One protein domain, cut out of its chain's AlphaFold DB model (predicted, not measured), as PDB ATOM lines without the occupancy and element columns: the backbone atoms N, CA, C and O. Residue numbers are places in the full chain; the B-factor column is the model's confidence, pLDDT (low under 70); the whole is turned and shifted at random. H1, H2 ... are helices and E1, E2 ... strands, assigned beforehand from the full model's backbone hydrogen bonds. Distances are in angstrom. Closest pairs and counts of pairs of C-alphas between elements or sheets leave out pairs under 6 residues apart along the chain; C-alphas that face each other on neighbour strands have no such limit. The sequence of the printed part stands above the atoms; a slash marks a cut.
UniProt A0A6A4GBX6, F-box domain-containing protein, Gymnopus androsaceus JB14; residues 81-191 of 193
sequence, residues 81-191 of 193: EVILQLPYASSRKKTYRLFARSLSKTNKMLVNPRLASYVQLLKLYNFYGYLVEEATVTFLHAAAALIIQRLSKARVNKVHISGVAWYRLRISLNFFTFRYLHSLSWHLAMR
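AT A GLANCE: This is residues 81 to 191 of the 193 residues of the protein "F-box domain-containing protein" of Gymnopus androsaceus JB14 (UniProt A0A6A4GBX6). A small wall of three parallel strands has one long helix, H3, over one face and no named helix over the other. H1 runs beside H3 past the E1 side of the sheet, while H4 crosses H3, and H5 makes a corner with H3, its residues 177 to 180 meeting residues 148 to 152 of H3, and passes by E3. The printed part has 111 residues with five named helices and three named strands, in the order E1 H1 H2 E2 H3 E3 H4 H5; the class is mixed, helices and strands, and the sheet's order is E1 E2 E3. It is compact, with a radius of gyration of the C-alphas of 13.6 A, and rounded, with spans of 35 by 32 by 22 A.

HOW THE PARTS SIT: E1, residues 81 to 85, is an edge strand parallel to E2, residues 121 to 127, with N 84 and O 123 2.8 A apart. E2 is parallel to the other edge strand, E3, residues 158 to 164, with N 160 and O 122 2.8 A apart. H3, residues 134 to 153, is on the sheet at a height of 10.0 A, over E1 and E2 and along the strands, at 15 degrees to E2 on the local plane; these are two layers, a helix on one face of a sheet. H3 is the hub, touching three helices. H1, residues 93 to 109, only just not on the sheet with 4 pairs of C-alphas within 10 A, touches H3 with residues 100 to 107 alone, at a shallow tilt of 23 degrees, the same way; the closest C-alphas, of Asn 107 and Ile 147, are 5.5 A apart. H2, residues 113 to 116, is close to H3 but not clearly touching, the closest C-alphas being Ala 116 and Leu 151, 6.1 A. H4, residues 166 to 172, touches H3 about perpendicular at 79 degrees, with the C-alphas of Ala 142 and Ser 172 closest at 5.2 A. H5, residues 175 to 189, touches H3 with residues 177 to 180 alone, about perpendicular at 80 degrees, with the C-alphas of Gln 149 and Thr 177 closest at 5.9 A. H5 only grazes the sheet, with residues 180 to 188. E1, H1 H2, E2 and E2, H3, E3 are strand-helix-strand units, parallel neighbour strands joined through helices, each with a right-handed crossover. Every O i to N i+4 pair is within hydrogen-bond range in H1 and H5, against 15 of 16 in H3 and 1 of 3 in H4, where 3 of 4 O i to N i+3 pairs are; H2 is too short for an O i to N i+4 pair.

IN THESE COORDINATES: E1 begins at C-alpha 81, (86.140, 70.853, 31.098). H1 is 24.7 A long, E2 17.5 A, H3 28.8 A, E3 16.4 A and H5 20.8 A. H3 begins at C-alpha 134, (79.071, 96.273, 41.782), and H5 ends at C-alpha 189, (72.002, 77.676, 18.512).

THE WHOLE: The two C-alphas farthest apart, of Lys 94 and Arg 191, are 39.5 A apart. The printed part has no cut and no long link. Mean pLDDT of the printed part is 73.8; 38 residues are under 70, among them 163 to 172 and 175 to 191.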
ATOM      1  N   GLU A  81      87.301  69.990  30.923       83.81
ATOM      2  CA  GLU A  81      86.140  70.853  31.098       83.81
ATOM      3  C   GLU A  81      86.414  71.955  32.126       83.81
ATOM      4  O   GLU A  81      86.829  71.695  33.255       83.81
ATOM      5  N   VAL A  82      86.130  73.201  31.745       83.38
ATOM      6  CA  VAL A  82      86.173  74.358  32.644       83.38
ATOM      7  C   VAL A  82      84.762  74.902  32.804       83.38
ATOM      8  O   VAL A  82      84.157  75.382  31.847       83.38
ATOM      9  N   ILE A  83      84.251  74.858  34.033       83.88
ATOM     10  CA  ILE A  83      82.928  75.378  34.387       83.88
ATOM     11  C   ILE A  83      83.107  76.649  35.212       83.88
ATOM     12  O   ILE A  83      83.604  76.610  36.340       83.88
ATOM     13  N   LEU A  84      82.684  77.782  34.656       82.62
ATOM     14  CA  LEU A  84      82.599  79.051  35.367       82.62
ATOM     15  C   LEU A  84      81.127  79.308  35.688       82.62
ATOM     16  O   LEU A  84      80.341  79.632  34.802       82.62
ATOM     17  N   GLN A  85      80.749  79.146  36.954       82.38
ATOM     18  CA  GLN A  85      79.383  79.378  37.420       82.38
ATOM     19  C   GLN A  85      79.388  80.399  38.545       82.38
ATOM     20  O   GLN A  85      79.860  80.091  39.639       82.38
ATOM     21  N   LEU A  86      78.854  81.596  38.300       75.62
ATOM     22  CA  LEU A  86      78.747  82.585  39.369       75.62
ATOM     23  C   LEU A  86      77.762  82.094  40.442       75.62
ATOM     24  O   LEU A  86      76.712  81.529  40.112       75.62
ATOM     25  N   PRO A  87      78.090  82.288  41.732       73.06
ATOM     26  CA  PRO A  87      77.186  81.922  42.805       73.06
ATOM     27  C   PRO A  87      75.922  82.787  42.744       73.06
ATOM     28  O   PRO A  87      75.980  83.981  42.437       73.06
ATOM     29  N   TYR A  88      74.782  82.165  43.049       69.38
ATOM     30  CA  TYR A  88      73.485  82.837  43.060       69.38
ATOM     31  C   TYR A  88      73.462  84.006  44.035       69.38
ATOM     32  O   TYR A  88      74.119  83.972  45.073       69.38
ATOM     33  N   ALA A  89      72.630  84.990  43.720       62.00
ATOM     34  CA  ALA A  89      72.515  86.261  44.419       62.00
ATOM     35  C   ALA A  89      72.165  86.135  45.924       62.00
ATOM     36  O   ALA A  89      72.535  86.993  46.716       62.00
ATOM     37  N   SER A  90      71.544  85.027  46.346       62.81
ATOM     38  CA  SER A  90      71.290  84.681  47.757       62.81
ATOM     39  C   SER A  90      72.523  84.146  48.512       62.81
ATOM     40  O   SER A  90      72.446  83.797  49.692       62.81
ATOM     41  N   SER A  91      73.678  84.043  47.853       66.94
ATOM     42  CA  SER A  91      74.892  83.478  48.438       66.94
ATOM     43  C   SER A  91      75.565  84.448  49.408       66.94
ATOM     44  O   SER A  91      75.737  85.632  49.137       66.94
ATOM     45  N   ARG A  92      76.049  83.923  50.538       70.75
ATOM     46  CA  ARG A  92      76.789  84.708  51.543       70.75
ATOM     47  C   ARG A  92      78.051  85.350  50.940       70.75
ATOM     48  O   ARG A  92      78.736  84.717  50.137       70.75
ATOM     49  N   LYS A  93      78.467  86.535  51.430       71.19
ATOM     50  CA  LYS A  93      79.725  87.225  51.025       71.19
ATOM     51  C   LYS A  93      80.961  86.301  51.046       71.19
ATOM     52  O   LYS A  93      81.855  86.418  50.210       71.19
ATOM     53  N   LYS A  94      81.010  85.335  51.977       76.81
ATOM     54  CA  LYS A  94      82.071  84.310  52.050       76.81
ATOM     55  C   LYS A  94      82.162  83.466  50.768       76.81
ATOM     56  O   LYS A  94      83.271  83.183  50.326       76.81
ATOM     57  N   THR A  95      81.032  83.103  50.164       76.31
ATOM     58  CA  THR A  95      80.962  82.305  48.931       76.31
ATOM     59  C   THR A  95      81.599  83.049  47.762       76.31
ATOM     60  O   THR A  95      82.431  82.476  47.065       76.31
ATOM     61  N   TYR A  96      81.310  84.344  47.607       72.88
ATOM     62  CA  TYR A  96      81.925  85.180  46.572       72.88
ATOM     63  C   TYR A  96      83.443  85.288  46.734       72.88
ATOM     64  O   TYR A  96      84.172  85.159  45.755       72.88
ATOM     65  N   ARG A  97      83.948  85.437  47.967       77.25
ATOM     66  CA  ARG A  97      85.401  85.453  48.219       77.25
ATOM     67  C   ARG A  97      86.079  84.133  47.860       77.25
ATOM     68  O   ARG A  97      87.170  84.139  47.295       77.25
ATOM     69  N   LEU A  98      85.457  83.001  48.192       79.88
ATOM     70  CA  LEU A  98      85.978  81.680  47.826       79.88
ATOM     71  C   LEU A  98      85.961  81.480  46.308       79.88
ATOM     72  O   LEU A  98      86.947  81.015  45.739       79.88
ATOM     73  N   PHE A  99      84.880  81.906  45.660       77.31
ATOM     74  CA  PHE A  99      84.733  81.878  44.210       77.31
ATOM     75  C   PHE A  99      85.806  82.730  43.513       77.31
ATOM     76  O   PHE A  99      86.524  82.226  42.653       77.31
ATOM     77  N   ALA A 100      86.004  83.975  43.960       76.81
ATOM     78  CA  ALA A 100      87.054  84.873  43.478       76.81
ATOM     79  C   ALA A 100      88.452  84.251  43.613       76.81
ATOM     80  O   ALA A 100      89.208  84.199  42.644       76.81
ATOM     81  N   ARG A 101      88.781  83.704  44.794       81.12
ATOM     82  CA  ARG A 101      90.061  83.011  45.028       81.12
ATOM     83  C   ARG A 101      90.255  81.844  44.071       81.12
ATOM     84  O   ARG A 101      91.358  81.653  43.555       81.12
ATOM     85  N   SER A 102      89.203  81.068  43.829       79.31
ATOM     86  CA  SER A 102      89.304  79.937  42.922       79.31
ATOM     87  C   SER A 102      89.446  80.363  41.465       79.31
ATOM     88  O   SER A 102      90.268  79.781  40.767       79.31
ATOM     89  N   LEU A 103      88.738  81.400  41.012       78.56
ATOM     90  CA  LEU A 103      88.937  81.983  39.681       78.56
ATOM     91  C   LEU A 103      90.379  82.453  39.485       78.56
ATOM     92  O   LEU A 103      91.007  82.118  38.483       78.56
ATOM     93  N   SER A 104      90.937  83.178  40.458       80.50
ATOM     94  CA  SER A 104      92.334  83.615  40.397       80.50
ATOM     95  C   SER A 104      93.299  82.430  40.320       80.50
ATOM     96  O   SER A 104      94.278  82.486  39.578       80.50
ATOM     97  N   LYS A 105      93.028  81.345  41.054       82.25
ATOM     98  CA  LYS A 105      93.838  80.121  41.006       82.25
ATOM     99  C   LYS A 105      93.742  79.435  39.642       82.25
ATOM    100  O   LYS A 105      94.779  79.121  39.066       82.25
ATOM    101  N   THR A 106      92.539  79.272  39.096       79.94
ATOM    102  CA  THR A 106      92.332  78.712  37.754       79.94
ATOM    103  C   THR A 106      93.041  79.552  36.696       79.94
ATOM    104  O   THR A 106      93.768  79.005  35.872       79.94
ATOM    105  N   ASN A 107      92.929  80.882  36.762       82.69
ATOM    106  CA  ASN A 107      93.642  81.779  35.854       82.69
ATOM    107  C   ASN A 107      95.166  81.581  35.935       82.69
ATOM    108  O   ASN A 107      95.814  81.492  34.898       82.69
ATOM    109  N   LYS A 108      95.734  81.442  37.145       84.25
ATOM    110  CA  LYS A 108      97.165  81.138  37.337       84.25
ATOM    111  C   LYS A 108      97.563  79.789  36.732       84.25
ATOM    112  O   LYS A 108      98.620  79.696  36.122       84.25
ATOM    113  N   MET A 109      96.732  78.756  36.865       81.56
ATOM    114  CA  MET A 109      97.011  77.436  36.282       81.56
ATOM    115  C   MET A 109      96.979  77.469  34.750       81.56
ATOM    116  O   MET A 109      97.854  76.905  34.100       81.56
ATOM    117  N   LEU A 110      96.026  78.207  34.177       81.12
ATOM    118  CA  LEU A 110      95.878  78.398  32.732       81.12
ATOM    119  C   LEU A 110      96.919  79.352  32.124       81.12
ATOM    120  O   LEU A 110      96.903  79.591  30.917       81.12
ATOM    121  N   VAL A 111      97.847  79.892  32.923       84.62
ATOM    122  CA  VAL A 111      99.070  80.511  32.387       84.62
ATOM    123  C   VAL A 111      99.928  79.463  31.683       84.62
ATOM    124  O   VAL A 111     100.589  79.794  30.703       84.62
ATOM    125  N   ASN A 112      99.892  78.202  32.134       83.88
ATOM    126  CA  ASN A 112     100.590  77.120  31.457       83.88
ATOM    127  C   ASN A 112      99.845  76.746  30.159       83.88
ATOM    128  O   ASN A 112      98.741  76.192  30.233       83.88
ATOM    129  N   PRO A 113     100.437  76.984  28.972       81.88
ATOM    130  CA  PRO A 113      99.766  76.743  27.697       81.88
ATOM    131  C   PRO A 113      99.415  75.265  27.480       81.88
ATOM    132  O   PRO A 113      98.434  74.976  26.802       81.88
ATOM    133  N   ARG A 114     100.156  74.327  28.093       83.38
ATOM    134  CA  ARG A 114      99.862  72.885  28.006       83.38
ATOM    135  C   ARG A 114      98.573  72.505  28.728       83.38
ATOM    136  O   ARG A 114      97.844  71.646  28.261       83.38
ATOM    137  N   LEU A 115      98.287  73.138  29.866       81.50
ATOM    138  CA  LEU A 115      97.035  72.892  30.588       81.50
ATOM    139  C   LEU A 115      95.863  73.562  29.874       81.50
ATOM    140  O   LEU A 115      94.781  72.990  29.799       81.50
ATOM    141  N   ALA A 116      96.092  74.752  29.311       81.38
ATOM    142  CA  ALA A 116      95.084  75.447  28.525       81.38
ATOM    143  C   ALA A 116      94.680  74.657  27.268       81.38
ATOM    144  O   ALA A 116      93.499  74.634  26.938       81.38
ATOM    145  N   SER A 117      95.617  73.965  26.608       85.25
ATOM    146  CA  SER A 117      95.318  73.147  25.423       85.25
ATOM    147  C   SER A 117      94.552  71.854  25.725       85.25
ATOM    148  O   SER A 117      93.998  71.243  24.812       85.25
ATOM    149  N   TYR A 118      94.481  71.423  26.989       84.31
ATOM    150  CA  TYR A 118      93.636  70.294  27.387       84.31
ATOM    151  C   TYR A 118      92.157  70.666  27.488       84.31
ATOM    152  O   TYR A 118      91.308  69.779  27.402       84.31
ATOM    153  N   VAL A 119      91.840  71.956  27.619       83.81
ATOM    154  CA  VAL A 119      90.466  72.435  27.770       83.81
ATOM    155  C   VAL A 119      89.720  72.320  26.443       83.81
ATOM    156  O   VAL A 119      89.962  73.064  25.498       83.81
ATOM    157  N   GLN A 120      88.761  71.400  26.383       83.62
ATOM    158  CA  GLN A 120      87.927  71.162  25.202       83.62
ATOM    159  C   GLN A 120      86.547  71.804  25.317       83.62
ATOM    160  O   GLN A 120      85.945  72.146  24.298       83.62
ATOM    161  N   LEU A 121      86.042  71.938  26.544       80.88
ATOM    162  CA  LEU A 121      84.699  72.419  26.828       80.88
ATOM    163  C   LEU A 121      84.745  73.533  27.871       80.88
ATOM    164  O   LEU A 121      85.192  73.327  28.997       80.88
ATOM    165  N   LEU A 122      84.247  74.706  27.495       82.19
ATOM    166  CA  LEU A 122      84.031  75.822  28.407       82.19
ATOM    167  C   LEU A 122      82.533  75.965  28.672       82.19
ATOM    168  O   LEU A 122      81.758  76.099  27.728       82.19
ATOM    169  N   LYS A 123      82.122  75.971  29.939       82.81
ATOM    170  CA  LYS A 123      80.736  76.239  30.332       82.81
ATOM    171  C   LYS A 123      80.645  77.511  31.162       82.81
ATOM    172  O   LYS A 123      81.363  77.657  32.150       82.81
ATOM    173  N   LEU A 124      79.760  78.419  30.765       79.38
ATOM    174  CA  LEU A 124      79.484  79.675  31.456       79.38
ATOM    175  C   LEU A 124      78.050  79.649  31.985       79.38
ATOM    176  O   LEU A 124      77.116  79.500  31.198       79.38
ATOM    177  N   TYR A 125      77.891  79.806  33.300       79.50
ATOM    178  CA  TYR A 125      76.601  79.763  33.988       79.50
ATOM    179  C   TYR A 125      76.379  80.977  34.897       79.50
ATOM    180  O   TYR A 125      77.276  81.378  35.645       79.50
ATOM    181  N   ASN A 126      75.146  81.486  34.909       73.25
ATOM    182  CA  ASN A 126      74.626  82.439  35.899       73.25
ATOM    183  C   ASN A 126      75.424  83.751  36.034       73.25
ATOM    184  O   ASN A 126      75.563  84.295  37.126       73.25
ATOM    185  N   PHE A 127      75.915  84.307  34.931       71.19
ATOM    186  CA  PHE A 127      76.575  85.616  34.893       71.19
ATOM    187  C   PHE A 127      75.563  86.775  34.859       71.19
ATOM    188  O   PHE A 127      75.713  87.709  34.072       71.19
ATOM    189  N   TYR A 128      74.532  86.725  35.702       67.00
ATOM    190  CA  TYR A 128      73.617  87.837  35.935       67.00
ATOM    191  C   TYR A 128      73.785  88.311  37.384       67.00
ATOM    192  O   TYR A 128      73.268  87.712  38.325       67.00
ATOM    193  N   GLY A 129      74.610  89.336  37.593       59.22
ATOM    194  CA  GLY A 129      74.849  89.892  38.923       59.22
ATOM    195  C   GLY A 129      73.621  90.656  39.409       59.22
ATOM    196  O   GLY A 129      73.433  91.793  38.997       59.22
ATOM    197  N   TYR A 130      72.795  90.037  40.256       57.66
ATOM    198  CA  TYR A 130      71.553  90.668  40.715       57.66
ATOM    199  C   TYR A 130      71.608  91.274  42.127       57.66
ATOM    200  O   TYR A 130      70.783  92.133  42.391       57.66
ATOM    201  N   LEU A 131      72.532  90.901  43.034       56.59
ATOM    202  CA  LEU A 131      72.462  91.356  44.450       56.59
ATOM    203  C   LEU A 131      73.817  91.578  45.170       56.59
ATOM    204  O   LEU A 131      73.883  91.487  46.394       56.59
ATOM    205  N   VAL A 132      74.920  91.839  44.459       61.38
ATOM    206  CA  VAL A 132      76.241  92.065  45.092       61.38
ATOM    207  C   VAL A 132      76.784  93.439  44.727       61.38
ATOM    208  O   VAL A 132      76.534  93.909  43.620       61.38
ATOM    209  N   GLU A 133      77.557  94.041  45.642       71.62
ATOM    210  CA  GLU A 133      78.388  95.227  45.400       71.62
ATOM    211  C   GLU A 133      79.005  95.180  43.995       71.62
ATOM    212  O   GLU A 133      79.714  94.228  43.639       71.62
ATOM    213  N   GLU A 134      78.731  96.215  43.202       74.62
ATOM    214  CA  GLU A 134      79.071  96.273  41.782       74.62
ATOM    215  C   GLU A 134      80.564  96.030  41.522       74.62
ATOM    216  O   GLU A 134      80.925  95.320  40.585       74.62
ATOM    217  N   ALA A 135      81.437  96.503  42.416       76.88
ATOM    218  CA  ALA A 135      82.875  96.263  42.350       76.88
ATOM    219  C   ALA A 135      83.242  94.764  42.371       76.88
ATOM    220  O   ALA A 135      84.115  94.324  41.620       76.88
ATOM    221  N   THR A 136      82.558  93.951  43.184       75.38
ATOM    222  CA  THR A 136      82.814  92.502  43.258       75.38
ATOM    223  C   THR A 136      82.340  91.804  41.989       75.38
ATOM    224  O   THR A 136      83.037  90.938  41.461       75.38
ATOM    225  N   VAL A 137      81.170  92.189  41.477       74.44
ATOM    226  CA  VAL A 137      80.628  91.659  40.219       74.44
ATOM    227  C   VAL A 137      81.595  91.972  39.079       74.44
ATOM    228  O   VAL A 137      82.046  91.057  38.392       74.44
ATOM    229  N   THR A 138      82.007  93.231  38.940       78.19
ATOM    230  CA  THR A 138      82.968  93.678  37.924       78.19
ATOM    231  C   THR A 138      84.297  92.930  38.022       78.19
ATOM    232  O   THR A 138      84.785  92.431  37.009       78.19
ATOM    233  N   PHE A 139      84.846  92.747  39.227       80.56
ATOM    234  CA  PHE A 139      86.061  91.950  39.426       80.56
ATOM    235  C   PHE A 139      85.895  90.497  38.954       80.56
ATOM    236  O   PHE A 139      86.775  89.952  38.287       80.56
ATOM    237  N   LEU A 140      84.767  89.855  39.273       78.62
ATOM    238  CA  LEU A 140      84.495  88.473  38.868       78.62
ATOM    239  C   LEU A 140      84.318  88.336  37.356       78.62
ATOM    240  O   LEU A 140      84.855  87.397  36.765       78.62
ATOM    241  N   HIS A 141      83.615  89.278  36.726       77.56
ATOM    242  CA  HIS A 141      83.491  89.334  35.271       77.56
ATOM    243  C   HIS A 141      84.852  89.555  34.604       77.56
ATOM    244  O   HIS A 141      85.166  88.849  33.648       77.56
ATOM    245  N   ALA A 142      85.694  90.442  35.144       82.50
ATOM    246  CA  ALA A 142      87.048  90.664  34.645       82.50
ATOM    247  C   ALA A 142      87.921  89.406  34.771       82.50
ATOM    248  O   ALA A 142      88.571  88.992  33.810       82.50
ATOM    249  N   ALA A 143      87.888  88.732  35.923       81.81
ATOM    250  CA  ALA A 143      88.629  87.492  36.139       81.81
ATOM    251  C   ALA A 143      88.163  86.362  35.203       81.81
ATOM    252  O   ALA A 143      88.992  85.649  34.632       81.81
ATOM    253  N   ALA A 144      86.851  86.212  35.010       82.06
ATOM    254  CA  ALA A 144      86.299  85.254  34.059       82.06
ATOM    255  C   ALA A 144      86.703  85.597  32.619       82.06
ATOM    256  O   ALA A 144      87.112  84.710  31.874       82.06
ATOM    257  N   ALA A 145      86.665  86.876  32.238       83.44
ATOM    258  CA  ALA A 145      87.078  87.329  30.917       83.44
ATOM    259  C   ALA A 145      88.548  87.000  30.622       83.44
ATOM    260  O   ALA A 145      88.850  86.526  29.530       83.44
ATOM    261  N   LEU A 146      89.452  87.149  31.596       84.38
ATOM    262  CA  LEU A 146      90.856  86.747  31.441       84.38
ATOM    263  C   LEU A 146      91.009  85.248  31.159       84.38
ATOM    264  O   LEU A 146      91.779  84.862  30.279       84.38
ATOM    265  N   ILE A 147      90.258  84.401  31.869       83.69
ATOM    266  CA  ILE A 147      90.248  82.952  31.623       83.69
ATOM    267  C   ILE A 147      89.751  82.669  30.205       83.69
ATOM    268  O   ILE A 147      90.414  81.964  29.448       83.69
ATOM    269  N   ILE A 148      88.627  83.270  29.818       83.81
ATOM    270  CA  ILE A 148      88.038  83.115  28.486       83.81
ATOM    271  C   ILE A 148      89.034  83.533  27.393       83.81
ATOM    272  O   ILE A 148      89.205  82.806  26.420       83.81
ATOM    273  N   GLN A 149      89.721  84.668  27.550       83.94
ATOM    274  CA  GLN A 149      90.717  85.153  26.586       83.94
ATOM    275  C   GLN A 149      91.931  84.227  26.456       83.94
ATOM    276  O   GLN A 149      92.526  84.121  25.386       83.94
ATOM    277  N   ARG A 150      92.339  83.561  27.538       82.50
ATOM    278  CA  ARG A 150      93.420  82.565  27.476       82.50
ATOM    279  C   ARG A 150      92.963  81.311  26.748       82.50
ATOM    280  O   ARG A 150      93.688  80.792  25.905       82.50
ATOM    281  N   LEU A 151      91.754  80.856  27.053       81.31
ATOM    282  CA  LEU A 151      91.181  79.662  26.452       81.31
ATOM    283  C   LEU A 151      90.854  79.864  24.966       81.31
ATOM    284  O   LEU A 151      91.086  78.958  24.171       81.31
ATOM    285  N   SER A 152      90.422  81.056  24.548       78.62
ATOM    286  CA  SER A 152      90.197  81.354  23.126       78.62
ATOM    287  C   SER A 152      91.474  81.206  22.293       78.62
ATOM    288  O   SER A 152      91.429  80.670  21.188       78.62
ATOM    289  N   LYS A 153      92.635  81.578  22.850       75.56
ATOM    290  CA  LYS A 153      93.945  81.348  22.217       75.56
ATOM    291  C   LYS A 153      94.325  79.865  22.153       75.56
ATOM    292  O   LYS A 153      95.045  79.467  21.245       75.56
ATOM    293  N   ALA A 154      93.840  79.055  23.091       70.94
ATOM    294  CA  ALA A 154      94.151  77.631  23.198       70.94
ATOM    295  C   ALA A 154      93.260  76.718  22.328       70.94
ATOM    296  O   ALA A 154      93.426  75.503  22.386       70.94
ATOM    297  N   ARG A 155      92.366  77.288  21.497       67.12
ATOM    298  CA  ARG A 155      91.421  76.577  20.610       67.12
ATOM    299  C   ARG A 155      90.463  75.643  21.363       67.12
ATOM    300  O   ARG A 155      90.480  74.431  21.183       67.12
ATOM    301  N   VAL A 156      89.578  76.219  22.177       69.81
ATOM    302  CA  VAL A 156      88.466  75.461  22.774       69.81
ATOM    303  C   VAL A 156      87.525  74.952  21.674       69.81
ATOM    304  O   VAL A 156      87.112  75.700  20.793       69.81
ATOM    305  N   ASN A 157      87.144  73.678  21.743       72.38
ATOM    306  CA  ASN A 157      86.296  73.060  20.720       72.38
ATOM    307  C   ASN A 157      84.806  73.372  20.914       72.38
ATOM    308  O   ASN A 157      84.056  73.435  19.943       72.38
ATOM    309  N   LYS A 158      84.353  73.508  22.165       78.94
ATOM    310  CA  LYS A 158      82.936  73.685  22.504       78.94
ATOM    311  C   LYS A 158      82.755  74.715  23.612       78.94
ATOM    312  O   LYS A 158      83.456  74.681  24.624       78.94
ATOM    313  N   VAL A 159      81.765  75.588  23.455       79.06
ATOM    314  CA  VAL A 159      81.403  76.581  24.470       79.06
ATOM    315  C   VAL A 159      79.914  76.477  24.758       79.06
ATOM    316  O   VAL A 159      79.103  76.685  23.870       79.06
ATOM    317  N   HIS A 160      79.544  76.174  25.995       77.88
ATOM    318  CA  HIS A 160      78.155  76.195  26.432       77.88
ATOM    319  C   HIS A 160      77.907  77.436  27.277       77.88
ATOM    320  O   HIS A 160      78.634  77.705  28.234       77.88
ATOM    321  N   ILE A 161      76.880  78.197  26.922       77.00
ATOM    322  CA  ILE A 161      76.579  79.472  27.559       77.00
ATOM    323  C   ILE A 161      75.130  79.429  27.990       77.00
ATOM    324  O   ILE A 161      74.237  79.268  27.165       77.00
ATOM    325  N   SER A 162      74.905  79.566  29.288       77.62
ATOM    326  CA  SER A 162      73.568  79.656  29.844       77.62
ATOM    327  C   SER A 162      73.546  80.751  30.888       77.62
ATOM    328  O   SER A 162      74.359  80.806  31.811       77.62
ATOM    329  N   GLY A 163      72.609  81.665  30.710       67.25
ATOM    330  CA  GLY A 163      72.374  82.705  31.675       67.25
ATOM    331  C   GLY A 163      73.517  83.721  31.817       67.25
ATOM    332  O   GLY A 163      74.079  83.854  32.903       67.25
ATOM    333  N   VAL A 164      73.889  84.423  30.738       69.25
ATOM    334  CA  VAL A 164      75.005  85.388  30.735       69.25
ATOM    335  C   VAL A 164      74.559  86.802  30.358       69.25
ATOM    336  O   VAL A 164      73.993  87.023  29.290       69.25
ATOM    337  N   ALA A 165      74.885  87.786  31.207       69.94
ATOM    338  CA  ALA A 165      74.763  89.209  30.895       69.94
ATOM    339  C   ALA A 165      75.920  89.668  29.991       69.94
ATOM    340  O   ALA A 165      76.956  90.150  30.462       69.94
ATOM    341  N   TRP A 166      75.742  89.527  28.677       68.50
ATOM    342  CA  TRP A 166      76.773  89.856  27.686       68.50
ATOM    343  C   TRP A 166      77.297  91.287  27.784       68.50
ATOM    344  O   TRP A 166      78.488  91.494  27.583       68.50
ATOM    345  N   TYR A 167      76.458  92.260  28.147       69.00
ATOM    346  CA  TYR A 167      76.878  93.658  28.277       69.00
ATOM    347  C   TYR A 167      77.957  93.859  29.357       69.00
ATOM    348  O   TYR A 167      78.902  94.605  29.126       69.00
ATOM    349  N   ARG A 168      77.887  93.141  30.492       67.00
ATOM    350  CA  ARG A 168      78.904  93.221  31.562       67.00
ATOM    351  C   ARG A 168      80.174  92.461  31.204       67.00
ATOM    352  O   ARG A 168      81.274  92.945  31.441       67.00
ATOM    353  N   LEU A 169      80.029  91.278  30.605       69.69
ATOM    354  CA  LEU A 169      81.172  90.463  30.191       69.69
ATOM    355  C   LEU A 169      81.947  91.119  29.034       69.69
ATOM    356  O   LEU A 169      83.173  91.056  29.000       69.69
ATOM    357  N   ARG A 170      81.240  91.784  28.110       67.50
ATOM    358  CA  ARG A 170      81.815  92.494  26.957       67.50
ATOM    359  C   ARG A 170      82.793  93.583  27.380       67.50
ATOM    360  O   ARG A 170      83.811  93.729  26.721       67.50
ATOM    361  N   ILE A 171      82.519  94.304  28.467       68.06
ATOM    362  CA  ILE A 171      83.406  95.375  28.956       68.06
ATOM    363  C   ILE A 171      84.805  94.831  29.279       68.06
ATOM    364  O   ILE A 171      85.801  95.519  29.088       68.06
ATOM    365  N   SER A 172      84.895  93.578  29.729       69.75
ATOM    366  CA  SER A 172      86.162  92.944  30.098       69.75
ATOM    367  C   SER A 172      86.750  92.033  29.011       69.75
ATOM    368  O   SER A 172      87.854  91.511  29.172       69.75
ATOM    369  N   LEU A 173      86.025  91.790  27.916       72.56
ATOM    370  CA  LEU A 173      86.467  90.924  26.825       72.56
ATOM    371  C   LEU A 173      87.029  91.745  25.665       72.56
ATOM    372  O   LEU A 173      86.377  92.647  25.151       72.56
ATOM    373  N   ASN A 174      88.195  91.344  25.156       74.69
ATOM    374  CA  ASN A 174      88.702  91.890  23.902       74.69
ATOM    375  C   ASN A 174      87.769  91.513  22.739       74.69
ATOM    376  O   ASN A 174      87.247  90.393  22.686       74.69
ATOM    377  N   PHE A 175      87.625  92.420  21.769       64.25
ATOM    378  CA  PHE A 175      86.701  92.298  20.634       64.25
ATOM    379  C   PHE A 175      86.790  90.944  19.905       64.25
ATOM    380  O   PHE A 175      85.774  90.298  19.652       64.25
ATOM    381  N   PHE A 176      88.007  90.453  19.651       62.88
ATOM    382  CA  PHE A 176      88.237  89.157  19.000       62.88
ATOM    383  C   PHE A 176      87.716  87.963  19.809       62.88
ATOM    384  O   PHE A 176      87.157  87.026  19.246       62.88
ATOM    385  N   THR A 177      87.857  88.000  21.137       66.44
ATOM    386  CA  THR A 177      87.383  86.917  22.012       66.44
ATOM    387  C   THR A 177      85.863  86.930  22.123       66.44
ATOM    388  O   THR A 177      85.238  85.873  22.114       66.44
ATOM    389  N   PHE A 178      85.259  88.121  22.161       65.56
ATOM    390  CA  PHE A 178      83.808  88.263  22.099       65.56
ATOM    391  C   PHE A 178      83.247  87.700  20.786       65.56
ATOM    392  O   PHE A 178      82.330  86.885  20.813       65.56
ATOM    393  N   ARG A 179      83.847  88.055  19.643       66.12
ATOM    394  CA  ARG A 179      83.416  87.566  18.325       66.12
ATOM    395  C   ARG A 179      83.573  86.048  18.183       66.12
ATOM    396  O   ARG A 179      82.687  85.402  17.631       66.12
ATOM    397  N   TYR A 180      84.644  85.478  18.738       68.69
ATOM    398  CA  TYR A 180      84.865  84.029  18.806       68.69
ATOM    399  C   TYR A 180      83.785  83.312  19.630       68.69
ATOM    400  O   TYR A 180      83.166  82.368  19.145       68.69
ATOM    401  N   LEU A 181      83.498  83.796  20.845       67.81
ATOM    402  CA  LEU A 181      82.434  83.239  21.687       67.81
ATOM    403  C   LEU A 181      81.056  83.351  21.034       67.81
ATOM    404  O   LEU A 181      80.264  82.415  21.105       67.81
ATOM    405  N   HIS A 182      80.781  84.485  20.393       67.12
ATOM    406  CA  HIS A 182      79.531  84.721  19.688       67.12
ATOM    407  C   HIS A 182      79.384  83.753  18.507       67.12
ATOM    408  O   HIS A 182      78.374  83.068  18.418       67.12
ATOM    409  N   SER A 183      80.407  83.605  17.657       68.81
ATOM    410  CA  SER A 183      80.404  82.640  16.544       68.81
ATOM    411  C   SER A 183      80.154  81.201  17.021       68.81
ATOM    412  O   SER A 183      79.287  80.520  16.477       68.81
ATOM    413  N   LEU A 184      80.827  80.759  18.089       64.19
ATOM    414  CA  LEU A 184      80.615  79.431  18.682       64.19
ATOM    415  C   LEU A 184      79.219  79.257  19.292       64.19
ATOM    416  O   LEU A 184      78.627  78.187  19.162       64.19
ATOM    417  N   SER A 185      78.678  80.298  19.925       63.00
ATOM    418  CA  SER A 185      77.316  80.292  20.464       63.00
ATOM    419  C   SER A 185      76.268  80.198  19.352       63.00
ATOM    420  O   SER A 185      75.321  79.428  19.480       63.00
ATOM    421  N   TRP A 186      76.439  80.941  18.254       58.47
ATOM    422  CA  TRP A 186      75.528  80.911  17.105       58.47
ATOM    423  C   TRP A 186      75.533  79.557  16.390       58.47
ATOM    424  O   TRP A 186      74.469  79.038  16.063       58.47
ATOM    425  N   HIS A 187      76.703  78.933  16.216       55.06
ATOM    426  CA  HIS A 187      76.793  77.587  15.637       55.06
ATOM    427  C   HIS A 187      76.129  76.502  16.499       55.06
ATOM    428  O   HIS A 187      75.675  75.493  15.964       55.06
ATOM    429  N   LEU A 188      76.063  76.692  17.819       47.47
ATOM    430  CA  LEU A 188      75.353  75.780  18.719       47.47
ATOM    431  C   LEU A 188      73.846  76.056  18.767       47.47
ATOM    432  O   LEU A 188      73.080  75.106  18.889       47.47
ATOM    433  N   ALA A 189      73.417  77.314  18.610       48.44
ATOM    434  CA  ALA A 189      72.002  77.676  18.512       48.44
ATOM    435  C   ALA A 189      71.352  77.165  17.210       48.44
ATOM    436  O   ALA A 189      70.234  76.669  17.245       48.44
ATOM    437  N   MET A 190      72.076  77.199  16.085       42.16
ATOM    438  CA  MET A 190      71.591  76.683  14.793       42.16
ATOM    439  C   MET A 190      71.606  75.151  14.657       42.16
ATOM    440  O   MET A 190      71.047  74.633  13.705       42.16
ATOM    441  N   ARG A 191      72.231  74.401  15.577       42.69
ATOM    442  CA  ARG A 191      72.184  72.921  15.580       42.69
ATOM    443  C   ARG A 191      71.002  72.342  16.368       42.69
ATOM    444  O   ARG A 191      70.902  71.125  16.489       42.69
TER     445      ARG A 191